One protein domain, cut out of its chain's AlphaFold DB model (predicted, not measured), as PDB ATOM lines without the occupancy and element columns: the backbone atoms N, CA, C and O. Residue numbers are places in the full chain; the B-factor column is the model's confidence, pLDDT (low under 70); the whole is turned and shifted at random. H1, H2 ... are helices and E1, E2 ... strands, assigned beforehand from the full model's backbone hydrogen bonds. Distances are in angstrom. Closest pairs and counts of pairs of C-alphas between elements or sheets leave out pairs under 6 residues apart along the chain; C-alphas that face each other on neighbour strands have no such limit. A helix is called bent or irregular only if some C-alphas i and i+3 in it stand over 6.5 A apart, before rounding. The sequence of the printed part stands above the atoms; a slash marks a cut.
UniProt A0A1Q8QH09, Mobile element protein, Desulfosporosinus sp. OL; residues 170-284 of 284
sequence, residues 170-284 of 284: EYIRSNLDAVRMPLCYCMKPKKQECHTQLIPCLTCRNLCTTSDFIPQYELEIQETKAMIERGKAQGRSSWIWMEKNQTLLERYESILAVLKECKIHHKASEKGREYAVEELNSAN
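Overview. This is residues 170 to 284 of the 284 residues of the protein "Mobile element protein" of Desulfosporosinus sp. OL (UniProt A0A1Q8QH09). A loop-built head, residues 170 to 209, leads into a long helical hairpin, H1 and H2; a tail with short helices H3 and H4 runs to the opposite end. In the head, short antiparallel pairings join E1 to residues 185 to 186 and 265 to 266. The printed part has 115 residues, with named elements E1, H1, H2, H3, H4 in order; the class is mostly helix, helices holding 55 of the 58 residues in named elements; the whole is loose, radius of gyration of the C-alphas 17.3 A, spans 63 by 31 by 17 A.

Along the chain. E1 is residues 207 to 209. H1, residues 211 to 233, starts at C-alpha 211 (209.946, 241.316, 338.682) and measures 33.9 A; it is irregular, C-alphas 212 and 215 being 7.5 A apart. H2, residues 239 to 260, measures 31.4 A. H3 is residues 270 to 273; H4, residues 277 to 282, ends at C-alpha 282 (191.020, 262.946, 325.546).

Arrangement. H1 and H2, a hairpin, touch at a shallow tilt of 24 degrees, opposite ways; their closest C-alphas, Ser 211 and Leu 259, are 5.1 A apart. E1 pairs with no named strand. H3 and H4 are apart from each other and from E1, H1 and H2. Every O i to N i+4 pair is within hydrogen-bond range in H2 and H4, 17 of 19 in H1; H3 is too short for one.

Size, cuts and confidence. The farthest C-alphas, Gly 235 and Asn 284, are 63.4 A apart. The printed part has no cut, and no link between named elements is long. pLDDT is under 70 at residues 196 to 200, 236 to 237, 239 and 277 to 284.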
ATOM      1  N   GLU A 170     200.323 255.453 338.525       72.25
ATOM      2  CA  GLU A 170     199.726 256.726 338.155       72.25
ATOM      3  C   GLU A 170     198.928 256.652 336.850       72.25
ATOM      4  O   GLU A 170     197.988 257.424 336.666       72.25
ATOM      5  N   TYR A 171     199.261 255.711 335.962       77.31
ATOM      6  CA  TYR A 171     198.615 255.572 334.655       77.31
ATOM      7  C   TYR A 171     197.572 254.460 334.617       77.31
ATOM      8  O   TYR A 171     196.929 254.263 333.582       77.31
ATOM      9  N   ILE A 172     197.362 253.734 335.721       83.94
ATOM     10  CA  ILE A 172     196.391 252.641 335.769       83.94
ATOM     11  C   ILE A 172     194.986 253.166 335.474       83.94
ATOM     12  O   ILE A 172     194.501 254.138 336.057       83.94
ATOM     13  N   ARG A 173     194.285 252.472 334.574       84.00
ATOM     14  CA  ARG A 173     192.936 252.854 334.172       84.00
ATOM     15  C   ARG A 173     191.981 252.817 335.357       84.00
ATOM     16  O   ARG A 173     191.821 251.807 336.038       84.00
ATOM     17  N   SER A 174     191.254 253.910 335.549       83.12
ATOM     18  CA  SER A 174     190.396 254.108 336.722       83.12
ATOM     19  C   SER A 174     189.194 253.164 336.827       83.12
ATOM     20  O   SER A 174     188.579 253.032 337.892       83.12
ATOM     21  N   ASN A 175     188.841 252.496 335.729       84.88
ATOM     22  CA  ASN A 175     187.810 251.466 335.696       84.88
ATOM     23  C   ASN A 175     188.302 250.110 336.231       84.88
ATOM     24  O   ASN A 175     187.491 249.183 336.306       84.88
ATOM     25  N   LEU A 176     189.582 249.982 336.594       87.69
ATOM     26  CA  LEU A 176     190.182 248.781 337.169       87.69
ATOM     27  C   LEU A 176     190.215 248.858 338.698       87.69
ATOM     28  O   LEU A 176     190.282 249.934 339.284       87.69
ATOM     29  N   ASP A 177     190.125 247.698 339.340       84.50
ATOM     30  CA  ASP A 177     190.165 247.548 340.801       84.50
ATOM     31  C   ASP A 177     191.610 247.558 341.344       84.50
ATOM     32  O   ASP A 177     191.814 247.888 342.502       84.50
ATOM     33  N   ALA A 178     192.591 247.210 340.494       86.56
ATOM     34  CA  ALA A 178     194.045 247.266 340.713       86.56
ATOM     35  C   ALA A 178     194.498 246.984 342.160       86.56
ATOM     36  O   ALA A 178     194.850 247.888 342.914       86.56
ATOM     37  N   VAL A 179     194.516 245.704 342.552       86.19
ATOM     38  CA  VAL A 179     194.836 245.279 343.931       86.19
ATOM     39  C   VAL A 179     196.066 244.375 343.974       86.19
ATOM     40  O   VAL A 179     196.193 243.468 343.153       86.19
ATOM     41  N   ARG A 180     196.949 244.563 344.961       85.56
ATOM     42  CA  ARG A 180     198.092 243.669 345.218       85.56
ATOM     43  C   ARG A 180     197.652 242.345 345.851       85.56
ATOM     44  O   ARG A 180     196.993 242.326 346.884       85.56
ATOM     45  N   MET A 181     198.082 241.246 345.244       85.62
ATOM     46  CA  MET A 181     197.901 239.857 345.670       85.62
ATOM     47  C   MET A 181     199.274 239.232 345.991       85.62
ATOM     48  O   MET A 181     200.298 239.838 345.677       85.62
ATOM     49  N   PRO A 182     199.342 238.023 346.587       87.06
ATOM     50  CA  PRO A 182     200.618 237.410 346.971       87.06
ATOM     51  C   PRO A 182     201.627 237.226 345.828       87.06
ATOM     52  O   PRO A 182     202.823 237.364 346.059       87.06
ATOM     53  N   LEU A 183     201.146 236.950 344.610       88.31
ATOM     54  CA  LEU A 183     201.984 236.658 343.438       88.31
ATOM     55  C   LEU A 183     201.762 237.615 342.262       88.31
ATOM     56  O   LEU A 183     202.307 237.386 341.191       88.31
ATOM     57  N   CYS A 184     200.901 238.625 342.396       88.00
ATOM     58  CA  CYS A 184     200.573 239.507 341.277       88.00
ATOM     59  C   CYS A 184     199.795 240.749 341.717       88.00
ATOM     60  O   CYS A 184     199.352 240.867 342.855       88.00
ATOM     61  N   TYR A 185     199.502 241.620 340.762       88.94
ATOM     62  CA  TYR A 185     198.441 242.614 340.813       88.94
ATOM     63  C   TYR A 185     197.200 242.115 340.054       88.94
ATOM     64  O   TYR A 185     197.293 241.517 338.979       88.94
ATOM     65  N   CYS A 186     196.019 242.351 340.621       88.50
ATOM     66  CA  CYS A 186     194.729 242.059 340.008       88.50
ATOM     67  C   CYS A 186     194.212 243.295 339.270       88.50
ATOM     68  O   CYS A 186     193.740 244.239 339.899       88.50
ATOM     69  N   MET A 187     194.231 243.255 337.938       89.88
ATOM     70  CA  MET A 187     193.788 244.345 337.061       89.88
ATOM     71  C   MET A 187     192.359 244.121 336.544       89.88
ATOM     72  O   MET A 187     192.054 244.372 335.380       89.88
ATOM     73  N   LYS A 188     191.460 243.570 337.373       89.81
ATOM     74  CA  LYS A 188     190.074 243.315 336.945       89.81
ATOM     75  C   LYS A 188     189.289 244.628 336.820       89.81
ATOM     76  O   LYS A 188     189.458 245.504 337.666       89.81
ATOM     77  N   PRO A 189     188.365 244.754 335.855       89.88
ATOM     78  CA  PRO A 189     187.410 245.857 335.848       89.88
ATOM     79  C   PRO A 189     186.546 245.865 337.116       89.88
ATOM     80  O   PRO A 189     186.087 244.813 337.563       89.88
ATOM     81  N   LYS A 190     186.241 247.051 337.653       87.56
ATOM     82  CA  LYS A 190     185.391 247.236 338.846       87.56
ATOM     83  C   LYS A 190     184.005 246.599 338.698       87.56
ATOM     84  O   LYS A 190     183.456 246.079 339.659       87.56
ATOM     85  N   LYS A 191     183.459 246.604 337.477       87.44
ATOM     86  CA  LYS A 191     182.143 246.024 337.148       87.44
ATOM     87  C   LYS A 191     182.165 244.504 336.943       87.44
ATOM     88  O   LYS A 191     181.112 243.919 336.720       87.44
ATOM     89  N   GLN A 192     183.340 243.874 336.947       85.00
ATOM     90  CA  GLN A 192     183.482 242.445 336.693       85.00
ATOM     91  C   GLN A 192     183.581 241.663 338.010       85.00
ATOM     92  O   GLN A 192     184.463 241.914 338.835       85.00
ATOM     93  N   GLU A 193     182.729 240.647 338.166       82.81
ATOM     94  CA  GLU A 193     182.825 239.682 339.264       82.81
ATOM     95  C   GLU A 193     183.965 238.666 339.049       82.81
ATOM     96  O   GLU A 193     184.290 238.259 337.924       82.81
ATOM     97  N   CYS A 194     184.600 238.238 340.147       78.81
ATOM     98  CA  CYS A 194     185.725 237.305 340.109       78.81
ATOM     99  C   CYS A 194     185.247 235.854 340.229       78.81
ATOM    100  O   CYS A 194     184.959 235.365 341.315       78.81
ATOM    101  N   HIS A 195     185.239 235.141 339.106       72.50
ATOM    102  CA  HIS A 195     184.848 233.729 339.037       72.50
ATOM    103  C   HIS A 195     185.978 232.780 339.479       72.50
ATOM    104  O   HIS A 195     185.773 231.585 339.667       72.50
ATOM    105  N   THR A 196     187.193 233.312 339.626       69.00
ATOM    106  CA  THR A 196     188.422 232.580 339.958       69.00
ATOM    107  C   THR A 196     188.708 232.532 341.457       69.00
ATOM    108  O   THR A 196     189.757 232.031 341.831       69.00
ATOM    109  N   GLN A 197     187.787 232.956 342.335       56.75
ATOM    110  CA  GLN A 197     187.962 232.858 343.798       56.75
ATOM    111  C   GLN A 197     188.360 231.444 344.290       56.75
ATOM    112  O   GLN A 197     188.921 231.319 345.373       56.75
ATOM    113  N   LEU A 198     188.118 230.395 343.487       51.00
ATOM    114  CA  LEU A 198     188.460 228.994 343.774       51.00
ATOM    115  C   LEU A 198     189.643 228.418 342.956       51.00
ATOM    116  O   LEU A 198     190.069 227.301 343.236       51.00
ATOM    117  N   ILE A 199     190.169 229.121 341.941       58.16
ATOM    118  CA  ILE A 199     191.246 228.627 341.053       58.16
ATOM    119  C   ILE A 199     192.434 229.603 341.104       58.16
ATOM    120  O   ILE A 199     192.211 230.807 340.975       58.16
ATOM    121  N   PRO A 200     193.692 229.123 341.219       64.50
ATOM    122  CA  PRO A 200     194.872 229.986 341.255       64.50
ATOM    123  C   PRO A 200     194.879 231.020 340.124       64.50
ATOM    124  O   PRO A 200     194.667 230.680 338.956       64.50
ATOM    125  N   CYS A 201     195.167 232.281 340.463       77.94
ATOM    126  CA  CYS A 201     195.091 233.419 339.543       77.94
ATOM    127  C   CYS A 201     195.984 233.288 338.296       77.94
ATOM    128  O   CYS A 201     195.771 234.011 337.331       77.94
ATOM    129  N   LEU A 202     196.930 232.346 338.276       83.19
ATOM    130  CA  LEU A 202     197.919 232.095 337.215       83.19
ATOM    131  C   LEU A 202     197.325 231.884 335.814       83.19
ATOM    132  O   LEU A 202     198.009 232.042 334.807       83.19
ATOM    133  N   THR A 203     196.050 231.506 335.715       81.81
ATOM    134  CA  THR A 203     195.363 231.385 334.420       81.81
ATOM    135  C   THR A 203     194.519 232.599 334.065       81.81
ATOM    136  O   THR A 203     194.172 232.754 332.891       81.81
ATOM    137  N   CYS A 204     194.223 233.463 335.036       84.88
ATOM    138  CA  CYS A 204     193.365 234.627 334.888       84.88
ATOM    139  C   CYS A 204     193.945 235.615 333.872       84.88
ATOM    140  O   CYS A 204     195.142 235.888 333.849       84.88
ATOM    141  N   ARG A 205     193.074 236.188 333.036       86.06
ATOM    142  CA  ARG A 205     193.467 237.217 332.065       86.06
ATOM    143  C   ARG A 205     193.902 238.525 332.734       86.06
ATOM    144  O   ARG A 205     194.745 239.222 332.188       86.06
ATOM    145  N   ASN A 206     193.331 238.819 333.901       88.62
ATOM    146  CA  ASN A 206     193.540 240.064 334.640       88.62
ATOM    147  C   ASN A 206     194.732 239.988 335.614       88.62
ATOM    148  O   ASN A 206     194.906 240.893 336.427       88.62
ATOM    149  N   LEU A 207     195.497 238.888 335.597       89.31
ATOM    150  CA  LEU A 207     196.718 238.752 336.387       89.31
ATOM    151  C   LEU A 207     197.850 239.517 335.706       89.31
ATOM    152  O   LEU A 207     198.214 239.182 334.581       89.31
ATOM    153  N   CYS A 208     198.415 240.491 336.412       89.94
ATOM    154  CA  CYS A 208     199.607 241.230 336.016       89.94
ATOM    155  C   CYS A 208     200.699 240.997 337.065       89.94
ATOM    156  O   CYS A 208     200.487 241.331 338.226       89.94
ATOM    157  N   THR A 209     201.844 240.419 336.706       89.88
ATOM    158  CA  THR A 209     202.976 240.255 337.636       89.88
ATOM    159  C   THR A 209     204.250 240.879 337.085       89.88
ATOM    160  O   THR A 209     204.488 240.859 335.877       89.88
ATOM    161  N   THR A 210     205.052 241.421 337.996       89.31
ATOM    162  CA  THR A 210     206.311 242.136 337.753       89.31
ATOM    163  C   THR A 210     207.484 241.390 338.388       89.31
ATOM    164  O   THR A 210     207.295 240.424 339.137       89.31
ATOM    165  N   SER A 211     208.705 241.837 338.094       88.69
ATOM    166  CA  SER A 211     209.946 241.316 338.682       88.69
ATOM    167  C   SER A 211     209.973 241.399 340.216       88.69
ATOM    168  O   SER A 211     210.608 240.561 340.855       88.69
ATOM    169  N   ASP A 212     209.200 242.305 340.826       87.00
ATOM    170  CA  ASP A 212     209.040 242.416 342.286       87.00
ATOM    171  C   ASP A 212     208.545 241.124 342.953       87.00
ATOM    172  O   ASP A 212     208.768 240.917 344.146       87.00
ATOM    173  N   PHE A 213     207.852 240.262 342.198       90.44
ATOM    174  CA  PHE A 213     207.307 239.002 342.702       90.44
ATOM    175  C   PHE A 213     208.252 237.806 342.524       90.44
ATOM    176  O   PHE A 213     207.905 236.697 342.936       90.44
ATOM    177  N   ILE A 214     209.435 237.991 341.920       92.38
ATOM    178  CA  ILE A 214     210.413 236.911 341.702       92.38
ATOM    179  C   ILE A 214     210.683 236.109 342.987       92.38
ATOM    180  O   ILE A 214     210.564 234.882 342.921       92.38
ATOM    181  N   PRO A 215     210.962 236.728 344.155       93.50
ATOM    182  CA  PRO A 215     211.221 235.975 345.383       93.50
ATOM    183  C   PRO A 215     210.055 235.066 345.791       93.50
ATOM    184  O   PRO A 215     210.263 233.945 346.255       93.50
ATOM    185  N   GLN A 216     208.818 235.526 345.602       92.69
ATOM    186  CA  GLN A 216     207.617 234.766 345.935       92.69
ATOM    187  C   GLN A 216     207.406 233.610 344.950       92.69
ATOM    188  O   GLN A 216     207.088 232.504 345.377       92.69
ATOM    189  N   TYR A 217     207.643 233.823 343.651       93.94
ATOM    190  CA  TYR A 217     207.603 232.745 342.658       93.94
ATOM    191  C   TYR A 217     208.673 231.676 342.922       93.94
ATOM    192  O   TYR A 217     208.385 230.484 342.816       93.94
ATOM    193  N   GLU A 218     209.896 232.072 343.282       95.44
ATOM    194  CA  GLU A 218     210.974 231.131 343.615       95.44
ATOM    195  C   GLU A 218     210.624 230.273 344.838       95.44
ATOM    196  O   GLU A 218     210.831 229.054 344.811       95.44
ATOM    197  N   LEU A 219     210.020 230.881 345.863       94.56
ATOM    198  CA  LEU A 219     209.531 230.175 347.046       94.56
ATOM    199  C   LEU A 219     208.428 229.163 346.695       94.56
ATOM    200  O   LEU A 219     208.544 227.987 347.039       94.56
ATOM    201  N   GLU A 220     207.398 229.579 345.955       93.38
ATOM    202  CA  GLU A 220     206.284 228.707 345.543       93.38
ATOM    203  C   GLU A 220     206.759 227.505 344.710       93.38
ATOM    204  O   GLU A 220     206.289 226.376 344.887       93.38
ATOM    205  N   ILE A 221     207.737 227.716 343.821       95.25
ATOM    206  CA  ILE A 221     208.365 226.650 343.027       95.25
ATOM    207  C   ILE A 221     209.087 225.659 343.939       95.25
ATOM    208  O   ILE A 221     208.934 224.444 343.776       95.25
ATOM    209  N   GLN A 222     209.870 226.159 344.895       96.19
ATOM    210  CA  GLN A 222     210.604 225.325 345.842       96.19
ATOM    211  C   GLN A 222     209.648 224.475 346.691       96.19
ATOM    212  O   GLN A 222     209.843 223.260 346.817       96.19
ATOM    213  N   GLU A 223     208.594 225.084 347.233       93.81
ATOM    214  CA  GLU A 223     207.592 224.398 348.050       93.81
ATOM    215  C   GLU A 223     206.812 223.353 347.248       93.81
ATOM    216  O   GLU A 223     206.634 222.220 347.712       93.81
ATOM    217  N   THR A 224     206.414 223.691 346.019       91.69
ATOM    218  CA  THR A 224     205.688 222.785 345.121       91.69
ATOM    219  C   THR A 224     206.545 221.573 344.749       91.69
ATOM    220  O   THR A 224     206.073 220.436 344.844       91.69
ATOM    221  N   LYS A 225     207.828 221.774 344.414       94.81
ATOM    222  CA  LYS A 225     208.781 220.676 344.161       94.81
ATOM    223  C   LYS A 225     208.913 219.761 345.376       94.81
ATOM    224  O   LYS A 225     208.767 218.546 345.253       94.81
ATOM    225  N   ALA A 226     209.112 220.334 346.563       93.06
ATOM    226  CA  ALA A 226     209.225 219.558 347.795       93.06
ATOM    227  C   ALA A 226     207.938 218.777 348.117       93.06
ATOM    228  O   ALA A 226     207.996 217.641 348.591       93.06
ATOM    229  N   MET A 227     206.766 219.359 347.849       89.56
ATOM    230  CA  MET A 227     205.478 218.693 348.026       89.56
ATOM    231  C   MET A 227     205.315 217.495 347.083       89.56
ATOM    232  O   MET A 227     204.892 216.429 347.538       89.56
ATOM    233  N   ILE A 228     205.674 217.644 345.806       89.56
ATOM    234  CA  ILE A 228     205.632 216.561 344.814       89.56
ATOM    235  C   ILE A 228     206.550 215.408 345.241       89.56
ATOM    236  O   ILE A 228     206.112 214.255 345.253       89.56
ATOM    237  N   GLU A 229     207.781 215.704 345.662       90.19
ATOM    238  CA  GLU A 229     208.739 214.683 346.105       90.19
ATOM    239  C   GLU A 229     208.267 213.938 347.363       90.19
ATOM    240  O   GLU A 229     208.288 212.705 347.403       90.19
ATOM    241  N   ARG A 230     207.725 214.653 348.362       87.81
ATOM    242  CA  ARG A 230     207.105 214.018 349.542       87.81
ATOM    243  C   ARG A 230     205.917 213.129 349.160       87.81
ATOM    244  O   ARG A 230     205.772 212.041 349.714       87.81
ATOM    245  N   GLY A 231     205.076 213.576 348.226       85.81
ATOM    246  CA  GLY A 231     203.920 212.817 347.744       85.81
ATOM    247  C   GLY A 231     204.318 211.497 347.077       85.81
ATOM    248  O   GLY A 231     203.730 210.458 347.387       85.81
ATOM    249  N   LYS A 232     205.360 211.525 346.232       84.75
ATOM    250  CA  LYS A 232     205.944 210.330 345.599       84.75
ATOM    251  C   LYS A 232     206.487 209.348 346.640       84.75
ATOM    252  O   LYS A 232     206.156 208.168 346.590       84.75
ATOM    253  N   ALA A 233     207.257 209.835 347.616       85.12
ATOM    254  CA  ALA A 233     207.858 208.998 348.656       85.12
ATOM    255  C   ALA A 233     206.821 208.289 349.552       85.12
ATOM    256  O   ALA A 233     207.077 207.199 350.055       85.12
ATOM    257  N   GLN A 234     205.644 208.890 349.747       82.56
ATOM    258  CA  GLN A 234     204.562 208.341 350.575       82.56
ATOM    259  C   GLN A 234     203.568 207.460 349.798       82.56
ATOM    260  O   GLN A 234     202.548 207.061 350.359       82.56
ATOM    261  N   GLY A 235     203.796 207.209 348.503       78.69
ATOM    262  CA  GLY A 235     202.849 206.483 347.648       78.69
ATOM    263  C   GLY A 235     201.506 207.205 347.455       78.69
ATOM    264  O   GLY A 235     200.527 206.595 347.032       78.69
ATOM    265  N   ARG A 236     201.432 208.512 347.759       65.81
ATOM    266  CA  ARG A 236     200.231 209.361 347.620       65.81
ATOM    267  C   ARG A 236     200.126 209.955 346.211       65.81
ATOM    268  O   ARG A 236     199.820 211.130 346.027       65.81
ATOM    269  N   SER A 237     200.395 209.135 345.206       63.72
ATOM    270  CA  SER A 237     200.544 209.514 343.801       63.72
ATOM    271  C   SER A 237     199.317 209.128 342.974       63.72
ATOM    272  O   SER A 237     199.423 208.392 341.994       63.72
ATOM    273  N   SER A 238     198.127 209.604 343.355       72.31
ATOM    274  CA  SER A 238     197.003 209.579 342.407       72.31
ATOM    275  C   SER A 238     197.435 210.325 341.144       72.31
ATOM    276  O   SER A 238     197.916 211.458 341.251       72.31
ATOM    277  N   TRP A 239     197.268 209.705 339.970       68.81
ATOM    278  CA  TRP A 239     197.632 210.286 338.669       68.81
ATOM    279  C   TRP A 239     197.140 211.735 338.542       68.81
ATOM    280  O   TRP A 239     197.906 212.640 338.225       68.81
ATOM    281  N   ILE A 240     195.888 211.970 338.944       75.56
ATOM    282  CA  ILE A 240     195.226 213.278 338.893       75.56
ATOM    283  C   ILE A 240     195.905 214.306 339.809       75.56
ATOM    284  O   ILE A 240     195.994 215.483 339.465       75.56
ATOM    285  N   TRP A 241     196.359 213.900 340.998       84.88
ATOM    286  CA  TRP A 241     197.037 214.815 341.920       84.88
ATOM    287  C   TRP A 241     198.423 215.195 341.395       84.88
ATOM    288  O   TRP A 241     198.782 216.372 341.422       84.88
ATOM    289  N   MET A 242     199.182 214.223 340.878       79.19
ATOM    290  CA  MET A 242     200.500 214.487 340.296       79.19
ATOM    291  C   MET A 242     200.402 215.418 339.090       79.19
ATOM    292  O   MET A 242     201.110 216.418 339.041       79.19
ATOM    293  N   GLU A 243     199.482 215.136 338.169       82.25
ATOM    294  CA  GLU A 243     199.280 215.923 336.952       82.25
ATOM    295  C   GLU A 243     198.910 217.381 337.271       82.25
ATOM    296  O   GLU A 243     199.474 218.313 336.697       82.25
ATOM    297  N   LYS A 244     198.037 217.605 338.264       85.38
ATOM    298  CA  LYS A 244     197.648 218.956 338.703       85.38
ATOM    299  C   LYS A 244     198.810 219.758 339.291       85.38
ATOM    300  O   LYS A 244     198.949 220.933 338.964       85.38
ATOM    301  N   ASN A 245     199.623 219.149 340.155       87.25
ATOM    302  CA  ASN A 245     200.751 219.844 340.781       87.25
ATOM    303  C   ASN A 245     201.903 220.064 339.799       87.25
ATOM    304  O   ASN A 245     202.533 221.115 339.833       87.25
ATOM    305  N   GLN A 246     202.126 219.119 338.884       89.44
ATOM    306  CA  GLN A 246     203.093 219.273 337.802       89.44
ATOM    307  C   GLN A 246     202.691 220.424 336.867       89.44
ATOM    308  O   GLN A 246     203.488 221.320 336.614       89.44
ATOM    309  N   THR A 247     201.415 220.482 336.468       89.38
ATOM    310  CA  THR A 247     200.869 221.593 335.670       89.38
ATOM    311  C   THR A 247     201.003 222.941 336.390       89.38
ATOM    312  O   THR A 247     201.236 223.973 335.761       89.38
ATOM    313  N   LEU A 248     200.812 222.970 337.713       89.00
ATOM    314  CA  LEU A 248     200.976 224.186 338.510       89.00
ATOM    315  C   LEU A 248     202.442 224.637 338.549       89.00
ATOM    316  O   LEU A 248     202.718 225.814 338.323       89.00
ATOM    317  N   LEU A 249     203.363 223.698 338.772       91.69
ATOM    318  CA  LEU A 249     204.800 223.950 338.787       91.69
ATOM    319  C   LEU A 249     205.288 224.520 337.449       91.69
ATOM    320  O   LEU A 249     205.952 225.553 337.433       91.69
ATOM    321  N   GLU A 250     204.883 223.906 336.337       92.81
ATOM    322  CA  GLU A 250     205.223 224.365 334.985       92.81
ATOM    323  C   GLU A 250     204.747 225.800 334.728       92.81
ATOM    324  O   GLU A 250     205.438 226.588 334.080       92.81
ATOM    325  N   ARG A 251     203.587 226.184 335.275       90.88
ATOM    326  CA  ARG A 251     203.087 227.562 335.171       90.88
ATOM    327  C   ARG A 251     203.926 228.540 335.978       90.88
ATOM    328  O   ARG A 251     204.218 229.620 335.472       90.88
ATOM    329  N   TYR A 252     204.300 228.187 337.206       92.94
ATOM    330  CA  TYR A 252     205.175 229.036 338.010       92.94
ATOM    331  C   TYR A 252     206.530 229.239 337.327       92.94
ATOM    332  O   TYR A 252     206.977 230.375 337.203       92.94
ATOM    333  N   GLU A 253     207.144 228.166 336.828       94.00
ATOM    334  CA  GLU A 253     208.431 228.224 336.128       94.00
ATOM    335  C   GLU A 253     208.338 229.029 334.824       94.00
ATOM    336  O   GLU A 253     209.209 229.852 334.546       94.00
ATOM    337  N   SER A 254     207.251 228.862 334.063       92.81
ATOM    338  CA  SER A 254     207.003 229.636 332.844       92.81
ATOM    339  C   SER A 254     206.861 231.134 333.121       92.81
ATOM    340  O   SER A 254     207.423 231.940 332.382       92.81
ATOM    341  N   ILE A 255     206.140 231.522 334.177       92.31
ATOM    342  CA  ILE A 255     205.994 232.935 334.544       92.31
ATOM    343  C   ILE A 255     207.320 233.486 335.073       92.31
ATOM    344  O   ILE A 255     207.738 234.560 334.651       92.31
ATOM    345  N   LEU A 256     208.019 232.742 335.933       93.56
ATOM    346  CA  LEU A 256     209.311 233.159 336.472       93.56
ATOM    347  C   LEU A 256     210.351 233.391 335.367       93.56
ATOM    348  O   LEU A 256     211.132 234.333 335.465       93.56
ATOM    349  N   ALA A 257     210.353 232.575 334.308       93.00
ATOM    350  CA  ALA A 257     211.234 232.777 333.160       93.00
ATOM    351  C   ALA A 257     211.003 234.142 332.488       93.00
ATOM    352  O   ALA A 257     211.966 234.850 332.215       93.00
ATOM    353  N   VAL A 258     209.737 234.549 332.309       90.25
ATOM    354  CA  VAL A 258     209.386 235.883 331.785       90.25
ATOM    355  C   VAL A 258     209.878 236.984 332.727       90.25
ATOM    356  O   VAL A 258     210.503 237.941 332.281       90.25
ATOM    357  N   LEU A 259     209.651 236.822 334.034       89.81
ATOM    358  CA  LEU A 259     210.041 237.818 335.035       89.81
ATOM    359  C   LEU A 259     211.564 237.999 335.138       89.81
ATOM    360  O   LEU A 259     212.033 239.113 335.357       89.81
ATOM    361  N   LYS A 260     212.350 236.927 334.959       89.19
ATOM    362  CA  LYS A 260     213.825 236.975 334.980       89.19
ATOM    363  C   LYS A 260     214.434 237.692 333.779       89.19
ATOM    364  O   LYS A 260     215.564 238.159 333.873       89.19
ATOM    365  N   GLU A 261     213.691 237.827 332.686       85.75
ATOM    366  CA  GLU A 261     214.050 238.706 331.567       85.75
ATOM    367  C   GLU A 261     213.682 240.177 331.836       85.75
ATOM    368  O   GLU A 261     213.679 240.980 330.908       85.75
ATOM    369  N   CYS A 262     213.354 240.517 333.089       72.38
ATOM    370  CA  CYS A 262     212.821 241.802 333.533       72.38
ATOM    371  C   CYS A 262     211.488 242.197 332.890       72.38
ATOM    372  O   CYS A 262     211.111 243.346 333.019       72.38
ATOM    373  N   LYS A 263     210.742 241.277 332.265       80.00
ATOM    374  CA  LYS A 263     209.474 241.585 331.582       80.00
ATOM    375  C   LYS A 263     208.263 241.408 332.490       80.00
ATOM    376  O   LYS A 263     208.208 240.487 333.307       80.00
ATOM    377  N   ILE A 264     207.223 242.207 332.257       85.25
ATOM    378  CA  ILE A 264     205.905 242.017 332.880       85.25
ATOM    379  C   ILE A 264     205.196 240.807 332.263       85.25
ATOM    380  O   ILE A 264     205.062 240.695 331.043       85.25
ATOM    381  N   HIS A 265     204.625 239.940 333.101       87.00
ATOM    382  CA  HIS A 265     203.670 238.928 332.649       87.00
ATOM    383  C   HIS A 265     202.234 239.418 332.881       87.00
ATOM    384  O   HIS A 265     201.709 239.349 333.993       87.00
ATOM    385  N   HIS A 266     201.581 239.895 331.818       85.94
ATOM    386  CA  HIS A 266     200.164 240.260 331.831       85.94
ATOM    387  C   HIS A 266     199.485 239.843 330.523       85.94
ATOM    388  O   HIS A 266     199.951 240.160 329.429       85.94
ATOM    389  N   LYS A 267     198.366 239.115 330.625       80.38
ATOM    390  CA  LYS A 267     197.633 238.618 329.448       80.38
ATOM    391  C   LYS A 267     196.729 239.665 328.798       80.38
ATOM    392  O   LYS A 267     196.477 239.581 327.597       80.38
ATOM    393  N   ALA A 268     196.184 240.610 329.560       72.12
ATOM    394  CA  ALA A 268     195.650 241.834 328.978       72.12
ATOM    395  C   ALA A 268     196.848 242.769 328.772       72.12
ATOM    396  O   ALA A 268     197.589 243.025 329.704       72.12
ATOM    397  N   SER A 269     197.117 243.193 327.544       77.50
ATOM    398  CA  SER A 269     198.285 244.023 327.231       77.50
ATOM    399  C   SER A 269     198.358 245.296 328.086       77.50
ATOM    400  O   SER A 269     197.388 245.683 328.736       77.50
ATOM    401  N   GLU A 270     199.487 245.997 328.033       77.94
ATOM    402  CA  GLU A 270     199.676 247.321 328.643       77.94
ATOM    403  C   GLU A 270     198.530 248.294 328.370       77.94
ATOM    404  O   GLU A 270     197.934 248.826 329.304       77.94
ATOM    405  N   LYS A 271     198.094 248.388 327.108       78.19
ATOM    406  CA  LYS A 271     196.926 249.190 326.714       78.19
ATOM    407  C   LYS A 271     195.657 248.840 327.495       78.19
ATOM    408  O   LYS A 271     194.780 249.677 327.631       78.19
ATOM    409  N   GLY A 272     195.518 247.610 327.983       79.00
ATOM    410  CA  GLY A 272     194.386 247.188 328.804       79.00
ATOM    411  C   GLY A 272     194.472 247.614 330.272       79.00
ATOM    412  O   GLY A 272     193.424 247.686 330.913       79.00
ATOM    413  N   ARG A 273     195.673 247.890 330.803       84.12
ATOM    414  CA  ARG A 273     195.894 248.277 332.212       84.12
ATOM    415  C   ARG A 273     196.144 249.766 332.411       84.12
ATOM    416  O   ARG A 273     195.668 250.304 333.402       84.12
ATOM    417  N   GLU A 274     196.830 250.413 331.479       84.25
ATOM    418  CA  GLU A 274     197.284 251.799 331.593       84.25
ATOM    419  C   GLU A 274     196.658 252.660 330.488       84.25
ATOM    420  O   GLU A 274     196.318 252.164 329.403       84.25
ATOM    421  N   TYR A 275     196.425 253.937 330.787       78.75
ATOM    422  CA  TYR A 275     196.032 254.920 329.784       78.75
ATOM    423  C   TYR A 275     197.220 255.239 328.874       78.75
ATOM    424  O   TYR A 275     198.319 255.502 329.354       78.75
ATOM    425  N   ALA A 276     196.995 255.288 327.560       72.06
ATOM    426  CA  ALA A 276     197.958 255.895 326.652       72.06
ATOM    427  C   ALA A 276     197.967 257.426 326.817       72.06
ATOM    428  O   ALA A 276     196.955 258.032 327.179       72.06
ATOM    429  N   VAL A 277     199.085 258.062 326.457       63.22
ATOM    430  CA  VAL A 277     199.250 259.530 326.463       63.22
ATOM    431  C   VAL A 277     198.099 260.246 325.741       63.22
ATOM    432  O   VAL A 277     197.576 261.251 326.215       63.22
ATOM    433  N   GLU A 278     197.674 259.707 324.601       64.69
ATOM    434  CA  GLU A 278     196.589 260.256 323.782       64.69
ATOM    435  C   GLU A 278     195.219 260.152 324.478       64.69
ATOM    436  O   GLU A 278     194.374 261.035 324.331       64.69
ATOM    437  N   GLU A 279     195.000 259.106 325.281       66.75
ATOM    438  CA  GLU A 279     193.743 258.873 326.002       66.75
ATOM    439  C   GLU A 279     193.616 259.766 327.237       66.75
ATOM    440  O   GLU A 279     192.521 260.243 327.521       66.75
ATOM    441  N   LEU A 280     194.724 260.048 327.929       61.06
ATOM    442  CA  LEU A 280     194.754 261.005 329.041       61.06
ATOM    443  C   LEU A 280     194.393 262.418 328.580       61.06
ATOM    444  O   LEU A 280     193.656 263.119 329.261       61.06
ATOM    445  N   ASN A 281     194.841 262.812 327.385       55.38
ATOM    446  CA  ASN A 281     194.495 264.109 326.803       55.38
ATOM    447  C   ASN A 281     193.036 264.190 326.320       55.38
ATOM    448  O   ASN A 281     192.514 265.290 326.174       55.38
ATOM    449  N   SER A 282     192.395 263.044 326.067       49.44
ATOM    450  CA  SER A 282     191.020 262.946 325.546       49.44
ATOM    451  C   SER A 282     189.967 262.704 326.635       49.44
ATOM    452  O   SER A 282     188.772 262.783 326.362       49.44
ATOM    453  N   ALA A 283     190.406 262.342 327.843       44.62
ATOM    454  CA  ALA A 283     189.560 262.141 329.016       44.62
ATOM    455  C   ALA A 283     189.351 263.429 329.841       44.62
ATOM    456  O   ALA A 283     188.637 263.369 330.839       44.62
ATOM    457  N   ASN A 284     189.943 264.551 329.405       38.97
ATOM    458  CA  ASN A 284     189.792 265.899 329.969       38.97
ATOM    459  C   ASN A 284     188.757 266.729 329.200       38.97
ATOM    460  O   ASN A 284     188.832 266.744 327.949       38.97
TER     461      ASN A 284